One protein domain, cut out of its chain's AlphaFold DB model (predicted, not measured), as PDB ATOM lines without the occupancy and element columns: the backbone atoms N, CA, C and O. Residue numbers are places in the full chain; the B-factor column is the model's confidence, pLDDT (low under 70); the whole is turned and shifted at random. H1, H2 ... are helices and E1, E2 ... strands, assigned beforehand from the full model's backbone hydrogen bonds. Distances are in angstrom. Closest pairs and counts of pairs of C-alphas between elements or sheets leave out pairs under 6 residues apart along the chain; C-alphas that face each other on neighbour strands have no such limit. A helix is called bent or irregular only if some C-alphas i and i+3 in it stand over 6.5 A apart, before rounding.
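This is residues 97 to 133 and 189 to 290 of the 298 residues of an uncharacterized protein of Verrucomicrobia bacterium ADurb.Bin122 (UniProt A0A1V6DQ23). Look first for a twisted sheet of four strands, E1, E3, E2 and E7, with H3 and H4 over one face and the shorter H2 over the other. H1 packs across H3, and a small hairpin of E5 and E6 lies beyond the end of the sheet where E7 begins. You have 139 printed residues, with named elements in the order H1 H2 E1 H3 E2 E3 H4 H5 E4 E5 E6 E7; the sheet order is E1 - E3 - E2 - E7, antiparallel. The class is mixed, helices and strands, and the whole is compact, with a radius of gyration of the C-alphas of 14.5 A and spans of 38 by 37 by 26 A.

Find C-alpha 230 at (50.028, 117.693, 186.750); from there E3, residues 230 to 235, runs 16.1 A. Beside it are E2, residues 219 to 224 and 14.5 A long, and E1, residues 191 to 194; E7, residues 286 to 289, ends at (53.338, 125.922, 196.418). The helices are H4, residues 241 to 253 and 18.1 A long, H3, residues 203 to 213 and 15.3 A, H2, residues 120 to 127, H5, residues 258 to 261, and H1, residues 97 to 105, starting at (32.620, 107.116, 190.998). E4 is residues 266 to 268, E5 273 to 275 and E6 281 to 283.

In the hairpin E2 and E3, look at N 231 and O 223, 2.8 A apart; N 194 and O 232 of E1 and E3 are 2.9 A apart, as are N 222 and O 288 of E2 and E7. E1, H3 and E2 form a split strand-helix-strand unit, two strands running the same way with E3 between them, and its crossover is right-handed. H3 and H4 make two layers with the sheet, helices on one face of it: H3 runs along the strands at a height over the sheet of 9.1 A, H4 at 10.0 A. H2 is on the opposite face, at a height of 9.2 A. H5 only grazes the sheet. H1 and H3 touch, about perpendicular at 88 degrees, with Ser 103 and Arg 208 their closest C-alphas at 4.8 A. E4 pairs with no named strand; its closest C-alpha to E2 is that of Arg 268, 6.8 A from that of Val 223. In the hairpin E5 and E6, N 274 and O 282 are 2.8 A apart; E6 runs on into E7 at 26 degrees. Each O i to N i+4 pair is within hydrogen-bond range in H1, H3 and H4, but 1 of 4 in H2, beside 3 of 5 O i to N i+3 pairs; H5 is too short for an i+4 pair. H2 is only just irregular: C-alphas 122 and 125 are 6.6 A apart.

The C-alphas of Ser 97 and Asp 131, 44.3 A apart, are the two farthest apart. Residues 134 to 188 are not printed, and C-alphas 133 and 189 stand 13.2 A apart across this cut. The link from H1 to H2 is long, 14 residues. The mean pLDDT of the printed part is 93.2, and no printed residue is under 70.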
ATOM      1  N   SER A  97      33.634 106.508 190.128       89.19
ATOM      2  CA  SER A  97      32.620 107.116 190.998       89.19
ATOM      3  C   SER A  97      33.256 107.837 192.188       89.19
ATOM      4  O   SER A  97      32.881 108.969 192.512       89.19
ATOM      5  N   VAL A  98      34.260 107.214 192.811       88.88
ATOM      6  CA  VAL A  98      35.009 107.838 193.909       88.88
ATOM      7  C   VAL A  98      35.835 109.020 193.403       88.88
ATOM      8  O   VAL A  98      35.859 110.058 194.062       88.88
ATOM      9  N   ARG A  99      36.459 108.908 192.221       90.75
ATOM     10  CA  ARG A  99      37.197 110.013 191.592       90.75
ATOM     11  C   ARG A  99      36.309 111.221 191.328       90.75
ATOM     12  O   ARG A  99      36.677 112.334 191.702       90.75
ATOM     13  N   ASP A 100      35.145 111.002 190.730       87.25
ATOM     14  CA  ASP A 100      34.208 112.074 190.410       87.25
ATOM     15  C   ASP A 100      33.714 112.742 191.697       87.25
ATOM     16  O   ASP A 100      33.772 113.963 191.828       87.25
ATOM     17  N   THR A 101      33.344 111.949 192.708       88.12
ATOM     18  CA  THR A 101      32.922 112.466 194.019       88.12
ATOM     19  C   THR A 101      34.020 113.301 194.684       88.12
ATOM     20  O   THR A 101      33.755 114.405 195.162       88.12
ATOM     21  N   ALA A 102      35.262 112.809 194.696       84.88
ATOM     22  CA  ALA A 102      36.404 113.522 195.263       84.88
ATOM     23  C   ALA A 102      36.677 114.844 194.527       84.88
ATOM     24  O   ALA A 102      36.921 115.865 195.168       84.88
ATOM     25  N   SER A 103      36.575 114.838 193.194       81.44
ATOM     26  CA  SER A 103      36.719 116.039 192.367       81.44
ATOM     27  C   SER A 103      35.658 117.094 192.704       81.44
ATOM     28  O   SER A 103      35.974 118.273 192.800       81.44
ATOM     29  N   TRP A 104      34.405 116.702 192.949       80.81
ATOM     30  CA  TRP A 104      33.323 117.660 193.214       80.81
ATOM     31  C   TRP A 104      33.250 118.182 194.653       80.81
ATOM     32  O   TRP A 104      32.724 119.271 194.874       80.81
ATOM     33  N   THR A 105      33.741 117.420 195.630       82.06
ATOM     34  CA  THR A 105      33.546 117.727 197.063       82.06
ATOM     35  C   THR A 105      34.744 118.402 197.727       82.06
ATOM     36  O   THR A 105      34.589 119.019 198.782       82.06
ATOM     37  N   ALA A 106      35.935 118.302 197.138       79.19
ATOM     38  CA  ALA A 106      37.144 118.850 197.735       79.19
ATOM     39  C   ALA A 106      37.188 120.390 197.680       79.19
ATOM     40  O   ALA A 106      36.808 120.990 196.671       79.19
ATOM     41  N   PRO A 107      37.709 121.055 198.730       80.62
ATOM     42  CA  PRO A 107      37.944 122.491 198.688       80.62
ATOM     43  C   PRO A 107      38.979 122.828 197.610       80.62
ATOM     44  O   PRO A 107      40.021 122.180 197.504       80.62
ATOM     45  N   ALA A 108      38.716 123.869 196.820       84.75
ATOM     46  CA  ALA A 108      39.648 124.313 195.792       84.75
ATOM     47  C   ALA A 108      40.902 124.939 196.432       84.75
ATOM     48  O   ALA A 108      40.826 126.000 197.047       84.75
ATOM     49  N   LEU A 109      42.057 124.285 196.276       92.81
ATOM     50  CA  LEU A 109      43.361 124.818 196.705       92.81
ATOM     51  C   LEU A 109      44.041 125.661 195.615       92.81
ATOM     52  O   LEU A 109      44.793 126.583 195.919       92.81
ATOM     53  N   PHE A 110      43.800 125.312 194.353       95.00
ATOM     54  CA  PHE A 110      44.303 125.967 193.146       95.00
ATOM     55  C   PHE A 110      43.416 125.554 191.957       95.00
ATOM     56  O   PHE A 110      42.649 124.595 192.057       95.00
ATOM     57  N   ASP A 111      43.503 126.265 190.834       94.31
ATOM     58  CA  ASP A 111      42.614 126.078 189.673       94.31
ATOM     59  C   ASP A 111      43.147 125.096 188.607       94.31
ATOM     60  O   ASP A 111      42.467 124.798 187.624       94.31
ATOM     61  N   GLY A 112      44.374 124.604 188.782       94.19
ATOM     62  CA  GLY A 112      45.044 123.701 187.846       94.19
ATOM     63  C   GLY A 112      45.649 124.358 186.603       94.19
ATOM     64  O   GLY A 112      46.212 123.647 185.772       94.19
ATOM     65  N   VAL A 113      45.572 125.682 186.444       95.38
ATOM     66  CA  VAL A 113      46.011 126.363 185.211       95.38
ATOM     67  C   VAL A 113      46.810 127.646 185.438       95.38
ATOM     68  O   VAL A 113      47.647 127.988 184.591       95.38
ATOM     69  N   THR A 114      46.599 128.334 186.559       96.81
ATOM     70  CA  THR A 114      47.262 129.601 186.876       96.81
ATOM     71  C   THR A 114      48.719 129.361 187.266       96.81
ATOM     72  O   THR A 114      49.017 128.649 188.220       96.81
ATOM     73  N   ASP A 115      49.649 129.954 186.508       97.06
ATOM     74  CA  ASP A 115      51.077 129.953 186.850       97.06
ATOM     75  C   ASP A 115      51.317 130.957 187.979       97.06
ATOM     76  O   ASP A 115      50.994 132.135 187.843       97.06
ATOM     77  N   THR A 116      51.938 130.506 189.065       97.19
ATOM     78  CA  THR A 116      52.377 131.379 190.167       97.19
ATOM     79  C   THR A 116      53.501 132.328 189.750       97.19
ATOM     80  O   THR A 116      53.805 133.280 190.462       97.19
ATOM     81  N   GLY A 117      54.158 132.062 188.616       96.19
ATOM     82  CA  GLY A 117      55.299 132.835 188.134       96.19
ATOM     83  C   GLY A 117      56.632 132.399 188.743       96.19
ATOM     84  O   GLY A 117      57.669 132.702 188.151       96.19
ATOM     85  N   LEU A 118      56.611 131.616 189.829       96.44
ATOM     86  CA  LEU A 118      57.800 131.091 190.498       96.44
ATOM     87  C   LEU A 118      58.686 130.290 189.538       96.44
ATOM     88  O   LEU A 118      58.213 129.571 188.646       96.44
ATOM     89  N   CYS A 119      59.994 130.411 189.730       95.94
ATOM     90  CA  CYS A 119      60.995 129.664 188.990       95.94
ATOM     91  C   CYS A 119      61.642 128.578 189.861       95.94
ATOM     92  O   CYS A 119      61.412 128.487 191.068       95.94
ATOM     93  N   ALA A 120      62.466 127.726 189.245       96.50
ATOM     94  CA  ALA A 120      63.107 126.616 189.950       96.50
ATOM     95  C   ALA A 120      63.928 127.078 191.166       96.50
ATOM     96  O   ALA A 120      63.921 126.413 192.199       96.50
ATOM     97  N   SER A 121      64.608 128.224 191.066       95.75
ATOM     98  CA  SER A 121      65.409 128.760 192.169       95.75
ATOM     99  C   SER A 121      64.581 129.289 193.338       95.75
ATOM    100  O   SER A 121      65.112 129.343 194.440       95.75
ATOM    101  N   ASP A 122      63.305 129.622 193.132       95.94
ATOM    102  CA  ASP A 122      62.415 130.032 194.225       95.94
ATOM    103  C   ASP A 122      61.863 128.810 194.971       95.94
ATOM    104  O   ASP A 122      61.703 128.825 196.187       95.94
ATOM    105  N   VAL A 123      61.574 127.730 194.233       97.19
ATOM    106  CA  VAL A 123      60.869 126.554 194.766       97.19
ATOM    107  C   VAL A 123      61.809 125.539 195.406       97.19
ATOM    108  O   VAL A 123      61.492 125.000 196.463       97.19
ATOM    109  N   LEU A 124      62.953 125.237 194.783       97.38
ATOM    110  CA  LEU A 124      63.814 124.149 195.261       97.38
ATOM    111  C   LEU A 124      64.344 124.345 196.694       97.38
ATOM    112  O   LEU A 124      64.345 123.353 197.425       97.38
ATOM    113  N   PRO A 125      64.717 125.560 197.145       96.88
ATOM    114  CA  PRO A 125      65.121 125.787 198.536       96.88
ATOM    115  C   PRO A 125      64.017 125.523 199.572       96.88
ATOM    116  O   PRO A 125      64.320 125.346 200.747       96.88
ATOM    117  N   LEU A 126      62.743 125.484 199.160       96.25
ATOM    118  CA  LEU A 126      61.620 125.139 200.040       96.25
ATOM    119  C   LEU A 126      61.473 123.619 200.233       96.25
ATOM    120  O   LEU A 126      60.845 123.170 201.190       96.25
ATOM    121  N   LEU A 127      62.020 122.822 199.309       96.00
ATOM    122  CA  LEU A 127      61.896 121.359 199.294       96.00
ATOM    123  C   LEU A 127      63.163 120.651 199.785       96.00
ATOM    124  O   LEU A 127      63.088 119.564 200.368       96.00
ATOM    125  N   PHE A 128      64.323 121.259 199.538       97.38
ATOM    126  CA  PHE A 128      65.637 120.683 199.793       97.38
ATOM    127  C   PHE A 128      66.545 121.699 200.495       97.38
ATOM    128  O   PHE A 128      66.550 122.885 200.166       97.38
ATOM    129  N   GLY A 129      67.359 121.218 201.430       96.94
ATOM    130  CA  GLY A 129      68.473 121.956 202.002       96.94
ATOM    131  C   GLY A 129      69.607 122.153 200.992       96.94
ATOM    132  O   GLY A 129      69.750 121.416 200.018       96.94
ATOM    133  N   GLN A 130      70.458 123.147 201.245       97.44
ATOM    134  CA  GLN A 130      71.563 123.523 200.346       97.44
ATOM    135  C   GLN A 130      72.591 122.397 200.125       97.44
ATOM    136  O   GLN A 130      73.246 122.350 199.077       97.44
ATOM    137  N   ASP A 131      72.732 121.510 201.112       98.06
ATOM    138  CA  ASP A 131      73.619 120.344 201.114       98.06
ATOM    139  C   ASP A 131      72.947 119.051 200.642       98.06
ATOM    140  O   ASP A 131      73.646 118.073 200.383       98.06
ATOM    141  N   ASP A 132      71.619 119.037 200.477       98.44
ATOM    142  CA  ASP A 132      70.938 117.850 199.971       98.44
ATOM    143  C   ASP A 132      71.405 117.552 198.548       98.44
ATOM    144  O   ASP A 132      71.414 118.416 197.663       98.44
ATOM    145  N   PHE A 133      71.760 116.294 198.307       98.69
ATOM    146  CA  PHE A 133      72.076 115.830 196.969       98.69
ATOM    147  C   PHE A 133      70.791 115.695 196.156       98.69
ATOM    148  O   PHE A 133      69.955 114.833 196.413       98.69
ATOM    149  N   ARG A 189      62.544 109.102 201.781       95.50
ATOM    150  CA  ARG A 189      61.303 109.417 201.068       95.50
ATOM    151  C   ARG A 189      60.632 110.609 201.756       95.50
ATOM    152  O   ARG A 189      59.808 110.421 202.640       95.50
ATOM    153  N   ARG A 190      60.992 111.832 201.353       96.88
ATOM    154  CA  ARG A 190      60.317 113.061 201.814       96.88
ATOM    155  C   ARG A 190      59.000 113.300 201.096       96.88
ATOM    156  O   ARG A 190      58.080 113.874 201.669       96.88
ATOM    157  N   PHE A 191      58.943 112.893 199.833       98.19
ATOM    158  CA  PHE A 191      57.832 113.181 198.951       98.19
ATOM    159  C   PHE A 191      57.376 111.934 198.200       98.19
ATOM    160  O   PHE A 191      58.172 111.091 197.765       98.19
ATOM    161  N   VAL A 192      56.067 111.877 197.984       97.56
ATOM    162  CA  VAL A 192      55.423 111.017 196.996       97.56
ATOM    163  C   VAL A 192      54.714 111.909 195.984       97.56
ATOM    164  O   VAL A 192      54.135 112.933 196.344       97.56
ATOM    165  N   VAL A 193      54.795 111.555 194.705       98.06
ATOM    166  CA  VAL A 193      54.146 112.320 193.636       98.06
ATOM    167  C   VAL A 193      52.988 111.505 193.086       98.06
ATOM    168  O   VAL A 193      53.161 110.327 192.792       98.06
ATOM    169  N   ALA A 194      51.827 112.131 192.930       96.81
ATOM    170  CA  ALA A 194      50.714 111.578 192.171       96.81
ATOM    171  C   ALA A 194      50.539 112.376 190.875       96.81
ATOM    172  O   ALA A 194      50.610 113.608 190.878       96.81
ATOM    173  N   GLU A 195      50.312 111.672 189.772       94.50
ATOM    174  CA  GLU A 195      49.946 112.259 188.484       94.50
ATOM    175  C   GLU A 195      48.754 111.496 187.911       94.50
ATOM    176  O   GLU A 195      48.696 110.272 188.017       94.50
ATOM    177  N   PHE A 196      47.816 112.219 187.306       90.69
ATOM    178  CA  PHE A 196      46.572 111.666 186.775       90.69
ATOM    179  C   PHE A 196      46.546 111.911 185.266       90.69
ATOM    180  O   PHE A 196      46.117 112.969 184.809       90.69
ATOM    181  N   ASP A 197      47.078 110.969 184.485       75.50
ATOM    182  CA  ASP A 197      47.133 111.068 183.018       75.50
ATOM    183  C   ASP A 197      45.948 110.334 182.376       75.50
ATOM    184  O   ASP A 197      46.094 109.305 181.721       75.50
ATOM    185  N   ASP A 198      44.745 110.858 182.607       79.25
ATOM    186  CA  ASP A 198      43.526 110.419 181.927       79.25
ATOM    187  C   ASP A 198      43.146 111.461 180.866       79.25
ATOM    188  O   ASP A 198      42.993 112.647 181.150       79.25
ATOM    189  N   ALA A 199      43.002 111.020 179.612       73.62
ATOM    190  CA  ALA A 199      42.706 111.903 178.486       73.62
ATOM    191  C   ALA A 199      41.348 112.618 178.609       73.62
ATOM    192  O   ALA A 199      41.171 113.674 178.003       73.62
ATOM    193  N   SER A 200      40.418 112.056 179.382       77.50
ATOM    194  CA  SER A 200      39.120 112.662 179.690       77.50
ATOM    195  C   SER A 200      39.170 113.650 180.862       77.50
ATOM    196  O   SER A 200      38.177 114.315 181.143       77.50
ATOM    197  N   PHE A 201      40.325 113.771 181.525       79.19
ATOM    198  CA  PHE A 201      40.477 114.447 182.806       79.19
ATOM    199  C   PHE A 201      41.418 115.655 182.688       79.19
ATOM    200  O   PHE A 201      42.651 115.548 182.672       79.19
ATOM    201  N   GLY A 202      40.822 116.841 182.561       90.31
ATOM    202  CA  GLY A 202      41.551 118.091 182.368       90.31
ATOM    203  C   GLY A 202      42.335 118.521 183.609       90.31
ATOM    204  O   GLY A 202      42.112 118.046 184.719       90.31
ATOM    205  N   LYS A 203      43.244 119.489 183.443       93.81
ATOM    206  CA  LYS A 203      44.043 120.026 184.559       93.81
ATOM    207  C   LYS A 203      43.211 120.575 185.733       93.81
ATOM    208  O   LYS A 203      43.621 120.334 186.866       93.81
ATOM    209  N   PRO A 204      42.063 121.253 185.522       93.44
ATOM    210  CA  PRO A 204      41.197 121.649 186.632       93.44
ATOM    211  C   PRO A 204      40.676 120.458 187.442       93.44
ATOM    212  O   PRO A 204      40.646 120.516 188.666       93.44
ATOM    213  N   ASP A 205      40.323 119.349 186.790       92.25
ATOM    214  CA  ASP A 205      39.836 118.159 187.491       92.25
ATOM    215  C   ASP A 205      40.980 117.444 188.232       92.25
ATOM    216  O   ASP A 205      40.822 117.037 189.385       92.25
ATOM    217  N   GLN A 206      42.177 117.395 187.631       94.44
ATOM    218  CA  GLN A 206      43.403 116.935 188.300       94.44
ATOM    219  C   GLN A 206      43.704 117.758 189.558       94.44
ATOM    220  O   GLN A 206      44.092 117.197 190.583       94.44
ATOM    221  N   ALA A 207      43.492 119.075 189.506       95.06
ATOM    222  CA  ALA A 207      43.682 119.956 190.650       95.06
ATOM    223  C   ALA A 207      42.706 119.654 191.791       95.06
ATOM    224  O   ALA A 207      43.125 119.588 192.948       95.06
ATOM    225  N   ARG A 208      41.430 119.399 191.480       93.88
ATOM    226  CA  ARG A 208      40.426 119.032 192.489       93.88
ATOM    227  C   ARG A 208      40.726 117.686 193.146       93.88
ATOM    228  O   ARG A 208      40.674 117.582 194.367       93.88
ATOM    229  N   VAL A 209      41.124 116.675 192.373       94.19
ATOM    230  CA  VAL A 209      41.525 115.368 192.928       94.19
ATOM    231  C   VAL A 209      42.782 115.488 193.792       94.19
ATOM    232  O   VAL A 209      42.839 114.921 194.883       94.19
ATOM    233  N   ALA A 210      43.771 116.273 193.358       95.50
ATOM    234  CA  ALA A 210      44.949 116.558 194.172       95.50
ATOM    235  C   ALA A 210      44.585 117.278 195.483       95.50
ATOM    236  O   ALA A 210      45.140 116.961 196.536       95.50
ATOM    237  N   ALA A 211      43.627 118.206 195.438       94.88
ATOM    238  CA  ALA A 211      43.110 118.878 196.622       94.88
ATOM    239  C   ALA A 211      42.350 117.927 197.560       94.88
ATOM    240  O   ALA A 211      42.488 118.044 198.775       94.88
ATOM    241  N   ALA A 212      41.618 116.943 197.030       93.94
ATOM    242  CA  ALA A 212      40.963 115.916 197.840       93.94
ATOM    243  C   ALA A 212      41.987 115.095 198.646       93.94
ATOM    244  O   ALA A 212      41.825 114.874 199.850       93.94
ATOM    245  N   LEU A 213      43.092 114.716 197.994       95.44
ATOM    246  CA  LEU A 213      44.199 113.975 198.605       95.44
ATOM    247  C   LEU A 213      44.972 114.772 199.668       95.44
ATOM    248  O   LEU A 213      45.602 114.162 200.532       95.44
ATOM    249  N   ASN A 214      44.887 116.111 199.663       95.38
ATOM    250  CA  ASN A 214      45.556 116.969 200.649       95.38
ATOM    251  C   ASN A 214      45.109 116.692 202.101       95.38
ATOM    252  O   ASN A 214      45.821 117.022 203.049       95.38
ATOM    253  N   SER A 215      43.928 116.094 202.285       89.06
ATOM    254  CA  SER A 215      43.422 115.676 203.597       89.06
ATOM    255  C   SER A 215      44.190 114.492 204.202       89.06
ATOM    256  O   SER A 215      44.228 114.358 205.422       89.06
ATOM    257  N   ALA A 216      44.815 113.656 203.366       92.75
ATOM    258  CA  ALA A 216      45.539 112.459 203.787       92.75
ATOM    259  C   ALA A 216      47.048 112.712 203.923       92.75
ATOM    260  O   ALA A 216      47.650 112.342 204.930       92.75
ATOM    261  N   LEU A 217      47.655 113.393 202.946       95.44
ATOM    262  CA  LEU A 217      49.016 113.920 203.048       95.44
ATOM    263  C   LEU A 217      49.050 115.377 202.583       95.44
ATOM    264  O   LEU A 217      48.345 115.711 201.634       95.44
ATOM    265  N   PRO A 218      49.883 116.247 203.180       96.56
ATOM    266  CA  PRO A 218      49.986 117.634 202.748       96.56
ATOM    267  C   PRO A 218      50.454 117.755 201.294       96.56
ATOM    268  O   PRO A 218      51.585 117.395 200.971       96.56
ATOM    269  N   LEU A 219      49.623 118.339 200.433       97.88
ATOM    270  CA  LEU A 219      50.025 118.815 199.115       97.88
ATOM    271  C   LEU A 219      50.961 120.016 199.308       97.88
ATOM    272  O   LEU A 219      50.595 120.994 199.965       97.88
ATOM    273  N   VAL A 220      52.176 119.946 198.762       98.00
ATOM    274  CA  VAL A 220      53.213 120.980 198.955       98.00
ATOM    275  C   VAL A 220      53.640 121.678 197.673       98.00
ATOM    276  O   VAL A 220      54.041 122.839 197.726       98.00
ATOM    277  N   LEU A 221      53.531 121.007 196.528       98.50
ATOM    278  CA  LEU A 221      53.906 121.550 195.227       98.50
ATOM    279  C   LEU A 221      53.046 120.917 194.128       98.50
ATOM    280  O   LEU A 221      52.813 119.711 194.137       98.50
ATOM    281  N   VAL A 222      52.634 121.713 193.143       98.38
ATOM    282  CA  VAL A 222      52.055 121.209 191.892       98.38
ATOM    283  C   VAL A 222      52.781 121.811 190.700       98.38
ATOM    284  O   VAL A 222      52.884 123.033 190.572       98.38
ATOM    285  N   VAL A 223      53.260 120.938 189.814       98.38
ATOM    286  CA  VAL A 223      53.975 121.314 188.589       98.38
ATOM    287  C   VAL A 223      53.190 120.860 187.367       98.38
ATOM    288  O   VAL A 223      52.884 119.678 187.213       98.38
ATOM    289  N   ASP A 224      52.915 121.785 186.454       97.56
ATOM    290  CA  ASP A 224      52.446 121.452 185.114       97.56
ATOM    291  C   ASP A 224      53.591 120.811 184.323       97.56
ATOM    292  O   ASP A 224      54.645 121.420 184.117       97.56
ATOM    293  N   SER A 225      53.384 119.594 183.821       94.44
ATOM    294  CA  SER A 225      54.397 118.881 183.037       94.44
ATOM    295  C   SER A 225      54.758 119.539 181.696       94.44
ATOM    296  O   SER A 225      55.607 119.017 180.963       94.44
ATOM    297  N   GLY A 226      54.076 120.622 181.306       90.88
ATOM    298  CA  GLY A 226      54.124 121.194 179.959       90.88
ATOM    299  C   GLY A 226      53.400 120.321 178.924       90.88
ATOM    300  O   GLY A 226      53.623 120.455 177.717       90.88
ATOM    301  N   GLY A 227      52.580 119.384 179.406       89.00
ATOM    302  CA  GLY A 227      51.750 118.456 178.646       89.00
ATOM    303  C   GLY A 227      50.351 118.359 179.257       89.00
ATOM    304  O   GLY A 227      49.750 119.386 179.578       89.00
ATOM    305  N   LYS A 228      49.839 117.130 179.396       89.19
ATOM    306  CA  LYS A 228      48.502 116.849 179.946       89.19
ATOM    307  C   LYS A 228      48.490 116.761 181.474       89.19
ATOM    308  O   LYS A 228      47.541 117.225 182.094       89.19
ATOM    309  N   SER A 229      49.551 116.217 182.062       92.81
ATOM    310  CA  SER A 229      49.575 115.823 183.472       92.81
ATOM    311  C   SER A 229      50.074 116.936 184.391       92.81
ATOM    312  O   SER A 229      51.003 117.678 184.038       92.81
ATOM    313  N   LEU A 230      49.500 116.994 185.588       96.94
ATOM    314  CA  LEU A 230      50.028 117.693 186.750       96.94
ATOM    315  C   LEU A 230      50.821 116.715 187.622       96.94
ATOM    316  O   LEU A 230      50.376 115.601 187.885       96.94
ATOM    317  N   HIS A 231      51.997 117.140 188.076       97.94
ATOM    318  CA  HIS A 231      52.796 116.419 189.062       97.94
ATOM    319  C   HIS A 231      52.489 117.021 190.432       97.94
ATOM    320  O   HIS A 231      52.957 118.121 190.737       97.94
ATOM    321  N   CYS A 232      51.699 116.315 191.236       98.06
ATOM    322  CA  CYS A 232      51.247 116.762 192.550       98.06
ATOM    323  C   CYS A 232      52.116 116.116 193.632       98.06
ATOM    324  O   CYS A 232      52.108 114.897 193.785       98.06
ATOM    325  N   TRP A 233      52.897 116.922 194.347       98.56
ATOM    326  CA  TRP A 233      53.860 116.476 195.351       98.56
ATOM    327  C   TRP A 233      53.245 116.548 196.741       98.56
ATOM    328  O   TRP A 233      52.810 117.617 197.176       98.56
ATOM    329  N   PHE A 234      53.284 115.426 197.446       98.44
ATOM    330  CA  PHE A 234      52.777 115.285 198.800       98.44
ATOM    331  C   PHE A 234      53.925 115.003 199.764       98.44
ATOM    332  O   PHE A 234      54.765 114.145 199.491       98.44
ATOM    333  N   ASP A 235      53.963 115.736 200.873       97.88
ATOM    334  CA  ASP A 235      54.958 115.572 201.933       97.88
ATOM    335  C   ASP A 235      54.597 114.381 202.823       97.88
ATOM    336  O   ASP A 235      53.517 114.336 203.413       97.88
ATOM    337  N   CYS A 236      55.496 113.409 202.912       96.62
ATOM    338  CA  CYS A 236      55.329 112.212 203.730       96.62
ATOM    339  C   CYS A 236      56.365 112.097 204.852       96.62
ATOM    340  O   CYS A 236      56.471 111.047 205.484       96.62
ATOM    341  N   ARG A 237      57.108 113.169 205.151       94.62
ATOM    342  CA  ARG A 237      58.032 113.179 206.292       94.62
ATOM    343  C   ARG A 237      57.287 112.890 207.596       94.62
ATOM    344  O   ARG A 237      56.198 113.407 207.837       94.62
ATOM    345  N   GLY A 238      57.895 112.058 208.437       90.38
ATOM    346  CA  GLY A 238      57.316 111.636 209.716       90.38
ATOM    347  C   GLY A 238      56.174 110.621 209.603       90.38
ATOM    348  O   GLY A 238      55.578 110.290 210.623       90.38
ATOM    349  N   ARG A 239      55.863 110.127 208.398       91.94
ATOM    350  CA  ARG A 239      54.929 109.014 208.180       91.94
ATOM    351  C   ARG A 239      55.691 107.706 208.055       91.94
ATOM    352  O   ARG A 239      56.820 107.695 207.567       91.94
ATOM    353  N   ASP A 240      55.069 106.614 208.482       87.88
ATOM    354  CA  ASP A 240      55.612 105.283 208.237       87.88
ATOM    355  C   ASP A 240      55.287 104.792 206.814       87.88
ATOM    356  O   ASP A 240      54.467 105.365 206.089       87.88
ATOM    357  N   ASP A 241      55.951 103.718 206.387       86.25
ATOM    358  CA  ASP A 241      55.776 103.171 205.040       86.25
ATOM    359  C   ASP A 241      54.342 102.673 204.772       86.25
ATOM    360  O   ASP A 241      53.913 102.655 203.614       86.25
ATOM    361  N   GLN A 242      53.598 102.269 205.811       87.44
ATOM    362  CA  GLN A 242      52.228 101.769 205.672       87.44
ATOM    363  C   GLN A 242      51.259 102.914 205.386       87.44
ATOM    364  O   GLN A 242      50.471 102.808 204.447       87.44
ATOM    365  N   ASP A 243      51.372 104.025 206.111       90.25
ATOM    366  CA  ASP A 243      50.607 105.251 205.883       90.25
ATOM    367  C   ASP A 243      50.850 105.799 204.473       90.25
ATOM    368  O   ASP A 243      49.914 106.154 203.749       90.25
ATOM    369  N   VAL A 244      52.114 105.832 204.039       94.06
ATOM    370  CA  VAL A 244      52.475 106.322 202.701       94.06
ATOM    371  C   VAL A 244      51.951 105.386 201.609       94.06
ATOM    372  O   VAL A 244      51.485 105.857 200.568       94.06
ATOM    373  N   ALA A 245      51.977 104.070 201.835       92.06
ATOM    374  CA  ALA A 245      51.390 103.098 200.917       92.06
ATOM    375  C   ALA A 245      49.856 103.195 200.876       92.06
ATOM    376  O   ALA A 245      49.281 103.115 199.792       92.06
ATOM    377  N   ALA A 246      49.194 103.416 202.014       92.50
ATOM    378  CA  ALA A 246      47.747 103.609 202.090       92.50
ATOM    379  C   ALA A 246      47.312 104.883 201.354       92.50
ATOM    380  O   ALA A 246      46.372 104.846 200.555       92.50
ATOM    381  N   PHE A 247      48.047 105.982 201.539       96.38
ATOM    382  CA  PHE A 247      47.871 107.197 200.748       96.38
ATOM    383  C   PHE A 247      48.008 106.911 199.250       96.38
ATOM    384  O   PHE A 247      47.153 107.310 198.458       96.38
ATOM    385  N   PHE A 248      49.069 106.210 198.843       95.81
ATOM    386  CA  PHE A 248      49.313 105.964 197.426       95.81
ATOM    387  C   PHE A 248      48.266 105.026 196.817       95.81
ATOM    388  O   PHE A 248      47.823 105.268 195.702       95.81
ATOM    389  N   ALA A 249      47.783 104.033 197.566       93.81
ATOM    390  CA  ALA A 249      46.663 103.190 197.157       93.81
ATOM    391  C   ALA A 249      45.362 103.995 196.974       93.81
ATOM    392  O   ALA A 249      44.599 103.740 196.041       93.81
ATOM    393  N   ALA A 250      45.112 104.992 197.829       95.06
ATOM    394  CA  ALA A 250      44.010 105.928 197.627       95.06
ATOM    395  C   ALA A 250      44.229 106.774 196.362       95.06
ATOM    396  O   ALA A 250      43.315 106.909 195.553       95.06
ATOM    397  N   ALA A 251      45.446 107.276 196.133       96.12
ATOM    398  CA  ALA A 251      45.777 108.030 194.927       96.12
ATOM    399  C   ALA A 251      45.590 107.196 193.644       96.12
ATOM    400  O   ALA A 251      44.981 107.685 192.692       96.12
ATOM    401  N   THR A 252      46.033 105.933 193.605       94.75
ATOM    402  CA  THR A 252      45.838 105.049 192.439       94.75
ATOM    403  C   THR A 252      44.369 104.691 192.230       94.75
ATOM    404  O   THR A 252      43.913 104.655 191.089       94.75
ATOM    405  N   ARG A 253      43.585 104.533 193.309       94.00
ATOM    406  CA  ARG A 253      42.120 104.386 193.221       94.00
ATOM    407  C   ARG A 253      41.453 105.613 192.590       94.00
ATOM    408  O   ARG A 253      40.449 105.468 191.904       94.00
ATOM    409  N   LEU A 254      42.023 106.806 192.764       93.62
ATOM    410  CA  LEU A 254      41.596 108.033 192.077       93.62
ATOM    411  C   LEU A 254      42.222 108.193 190.677       93.62
ATOM    412  O   LEU A 254      42.015 109.213 190.023       93.62
ATOM    413  N   GLY A 255      42.970 107.198 190.195       93.19
ATOM    414  CA  GLY A 255      43.556 107.168 188.854       93.19
ATOM    415  C   GLY A 255      44.998 107.661 188.756       93.19
ATOM    416  O   GLY A 255      45.422 108.021 187.659       93.19
ATOM    417  N   ALA A 256      45.747 107.721 189.860       94.50
ATOM    418  CA  ALA A 256      47.169 108.045 189.796       94.50
ATOM    419  C   ALA A 256      47.986 106.935 189.102       94.50
ATOM    420  O   ALA A 256      47.719 105.749 189.302       94.50
ATOM    421  N   ASP A 257      49.015 107.314 188.340       91.75
ATOM    422  CA  ASP A 257      49.972 106.372 187.737       91.75
ATOM    423  C   ASP A 257      50.734 105.586 188.824       91.75
ATOM    424  O   ASP A 257      51.551 106.139 189.567       91.75
ATOM    425  N   GLU A 258      50.512 104.267 188.873       91.81
ATOM    426  CA  GLU A 258      51.148 103.335 189.815       91.81
ATOM    427  C   GLU A 258      52.682 103.393 189.806       91.81
ATOM    428  O   GLU A 258      53.345 103.105 190.808       91.81
ATOM    429  N   THR A 259      53.282 103.776 188.678       88.00
ATOM    430  CA  THR A 259      54.735 103.800 188.530       88.00
ATOM    431  C   THR A 259      55.373 104.978 189.269       88.00
ATOM    432  O   THR A 259      56.591 104.992 189.462       88.00
ATOM    433  N   ARG A 260      54.577 105.947 189.748       93.50
ATOM    434  CA  ARG A 260      55.051 107.042 190.609       93.50
ATOM    435  C   ARG A 260      55.367 106.625 192.046       93.50
ATOM    436  O   ARG A 260      55.909 107.430 192.799       93.50
ATOM    437  N   TRP A 261      55.143 105.361 192.409       94.00
ATOM    438  CA  TRP A 261      55.605 104.822 193.688       94.00
ATOM    439  C   TRP A 261      57.138 104.797 193.827       94.00
ATOM    440  O   TRP A 261      57.655 104.797 194.949       94.00
ATOM    441  N   ASP A 262      57.876 104.746 192.707       92.56
ATOM    442  CA  ASP A 262      59.343 104.693 192.697       92.56
ATOM    443  C   ASP A 262      59.945 105.963 193.327       92.56
ATOM    444  O   ASP A 262      59.809 107.049 192.757       92.56
ATOM    445  N   PRO A 263      60.665 105.862 194.464       94.50
ATOM    446  CA  PRO A 263      61.157 107.039 195.182       94.50
ATOM    447  C   PRO A 263      62.250 107.798 194.419       94.50
ATOM    448  O   PRO A 263      62.586 108.916 194.802       94.50
ATOM    449  N   CYS A 264      62.808 107.195 193.360       95.44
ATOM    450  CA  CYS A 264      63.798 107.803 192.473       95.44
ATOM    451  C   CYS A 264      63.275 108.050 191.041       95.44
ATOM    452  O   CYS A 264      64.063 108.195 190.095       95.44
ATOM    453  N   GLY A 265      61.950 108.063 190.871       92.06
ATOM    454  CA  GLY A 265      61.293 108.322 189.595       92.06
ATOM    455  C   GLY A 265      61.561 109.739 189.085       92.06
ATOM    456  O   GLY A 265      61.708 110.685 189.860       92.06
ATOM    457  N   TRP A 266      61.636 109.898 187.761       95.19
ATOM    458  CA  TRP A 266      61.722 111.228 187.164       95.19
ATOM    459  C   TRP A 266      60.378 111.940 187.256       95.19
ATOM    460  O   TRP A 266      59.364 111.425 186.795       95.19
ATOM    461  N   VAL A 267      60.408 113.168 187.758       96.88
ATOM    462  CA  VAL A 267      59.303 114.117 187.676       96.88
ATOM    463  C   VAL A 267      59.777 115.418 187.041       96.88
ATOM    464  O   VAL A 267      60.956 115.596 186.721       96.88
ATOM    465  N   ARG A 268      58.830 116.309 186.774       97.25
ATOM    466  CA  ARG A 268      59.060 117.566 186.070       97.25
ATOM    467  C   ARG A 268      59.666 118.605 187.011       97.25
ATOM    468  O   ARG A 268      59.233 118.733 188.153       97.25
ATOM    469  N   MET A 269      60.702 119.303 186.540       97.94
ATOM    470  CA  MET A 269      61.397 120.331 187.322       97.94
ATOM    471  C   MET A 269      60.455 121.530 187.537       97.94
ATOM    472  O   MET A 269      60.041 122.122 186.534       97.94
ATOM    473  N   PRO A 270      60.125 121.926 188.784       97.88
ATOM    474  CA  PRO A 270      59.308 123.113 189.036       97.88
ATOM    475  C   PRO A 270      59.964 124.348 188.418       97.88
ATOM    476  O   PRO A 270      61.124 124.634 188.689       97.88
ATOM    477  N   GLY A 271      59.255 125.058 187.540       96.62
ATOM    478  CA  GLY A 271      59.781 126.245 186.862       96.62
ATOM    479  C   GLY A 271      60.883 125.964 185.830       96.62
ATOM    480  O   GLY A 271      61.492 126.909 185.330       96.62
ATOM    481  N   GLY A 272      61.156 124.695 185.507       95.56
ATOM    482  CA  GLY A 272      62.111 124.303 184.471       95.56
ATOM    483  C   GLY A 272      61.539 124.416 183.054       95.56
ATOM    484  O   GLY A 272      60.380 124.774 182.844       95.56
ATOM    485  N   MET A 273      62.319 123.999 182.054       93.94
ATOM    486  CA  MET A 273      61.922 124.058 180.639       93.94
ATOM    487  C   MET A 273      61.834 122.668 180.022       93.94
ATOM    488  O   MET A 273      62.847 121.998 179.883       93.94
ATOM    489  N   ARG A 274      60.643 122.238 179.599       93.94
ATOM    490  CA  ARG A 274      60.469 121.006 178.824       93.94
ATOM    491  C   ARG A 274      60.775 121.271 177.356       93.94
ATOM    492  O   ARG A 274      60.151 122.135 176.754       93.94
ATOM    493  N   VAL A 275      61.668 120.487 176.768       92.62
ATOM    494  CA  VAL A 275      61.945 120.472 175.328       92.62
ATOM    495  C   VAL A 275      61.138 119.334 174.711       92.62
ATOM    496  O   VAL A 275      61.325 118.168 175.068       92.62
ATOM    497  N   LYS A 276      60.191 119.668 173.836       88.56
ATOM    498  CA  LYS A 276      59.405 118.693 173.073       88.56
ATOM    499  C   LYS A 276      60.226 118.121 171.912       88.56
ATOM    500  O   LYS A 276      61.302 118.615 171.589       88.56
ATOM    501  N   SER A 277      59.722 117.052 171.295       84.56
ATOM    502  CA  SER A 277      60.384 116.371 170.170       84.56
ATOM    503  C   SER A 277      60.574 117.267 168.943       84.56
ATOM    504  O   SER A 277      61.509 117.060 168.183       84.56
ATOM    505  N   ASP A 278      59.712 118.267 168.775       87.62
ATOM    506  CA  ASP A 278      59.775 119.309 167.743       87.62
ATOM    507  C   ASP A 278      60.711 120.480 168.114       87.62
ATOM    508  O   ASP A 278      60.808 121.459 167.381       87.62
ATOM    509  N   GLY A 279      61.396 120.408 169.261       88.62
ATOM    510  CA  GLY A 279      62.274 121.460 169.774       88.62
ATOM    511  C   GLY A 279      61.551 122.588 170.516       88.62
ATOM    512  O   GLY A 279      62.219 123.437 171.116       88.62
ATOM    513  N   VAL A 280      60.211 122.595 170.548       92.00
ATOM    514  CA  VAL A 280      59.436 123.616 171.260       92.00
ATOM    515  C   VAL A 280      59.717 123.522 172.756       92.00
ATOM    516  O   VAL A 280      59.618 122.455 173.372       92.00
ATOM    517  N   LYS A 281      60.052 124.666 173.354       93.25
ATOM    518  CA  LYS A 281      60.278 124.791 174.793       93.25
ATOM    519  C   LYS A 281      58.990 125.218 175.484       93.25
ATOM    520  O   LYS A 281      58.405 126.237 175.137       93.25
ATOM    521  N   VAL A 282      58.568 124.447 176.478       94.56
ATOM    522  CA  VAL A 282      57.389 124.728 177.300       94.56
ATOM    523  C   VAL A 282      57.826 124.870 178.749       94.56
ATOM    524  O   VAL A 282      58.454 123.963 179.300       94.56
ATOM    525  N   LYS A 283      57.483 125.998 179.376       95.06
ATOM    526  CA  LYS A 283      57.713 126.197 180.810       95.06
ATOM    527  C   LYS A 283      56.904 125.167 181.600       95.06
ATOM    528  O   LYS A 283      55.708 124.999 181.368       95.06
ATOM    529  N   GLN A 284      57.560 124.502 182.539       97.19
ATOM    530  CA  GLN A 284      56.926 123.624 183.516       97.19
ATOM    531  C   GLN A 284      56.405 124.502 184.656       97.19
ATOM    532  O   GLN A 284      57.138 124.817 185.595       97.19
ATOM    533  N   LYS A 285      55.184 125.016 184.488       98.00
ATOM    534  CA  LYS A 285      54.591 126.025 185.374       98.00
ATOM    535  C   LYS A 285      54.455 125.492 186.794       98.00
ATOM    536  O   LYS A 285      54.126 124.324 186.993       98.00
ATOM    537  N   VAL A 286      54.661 126.371 187.763       98.31
ATOM    538  CA  VAL A 286      54.396 126.076 189.169       98.31
ATOM    539  C   VAL A 286      52.993 126.582 189.454       98.31
ATOM    540  O   VAL A 286      52.758 127.785 189.392       98.31
ATOM    541  N   LEU A 287      52.059 125.671 189.710       97.94
ATOM    542  CA  LEU A 287      50.635 126.001 189.857       97.94
ATOM    543  C   LEU A 287      50.218 126.172 191.317       97.94
ATOM    544  O   LEU A 287      49.245 126.853 191.623       97.94
ATOM    545  N   PHE A 288      50.957 125.537 192.220       97.75
ATOM    546  CA  PHE A 288      50.721 125.604 193.652       97.75
ATOM    547  C   PHE A 288      52.038 125.365 194.382       97.75
ATOM    548  O   PHE A 288      52.777 124.446 194.032       97.75
ATOM    549  N   VAL A 289      52.304 126.165 195.409       96.56
ATOM    550  CA  VAL A 289      53.338 125.922 196.418       96.56
ATOM    551  C   VAL A 289      52.701 126.220 197.761       96.56
ATOM    552  O   VAL A 289      52.120 127.293 197.946       96.56
ATOM    553  N   LYS A 290      52.794 125.284 198.704       93.12
ATOM    554  CA  LYS A 290      52.302 125.524 200.058       93.12
ATOM    555  C   LYS A 290      53.136 126.639 200.682       93.12
ATOM    556  O   LYS A 290      54.355 126.535 200.766       93.12
TER     557      LYS A 290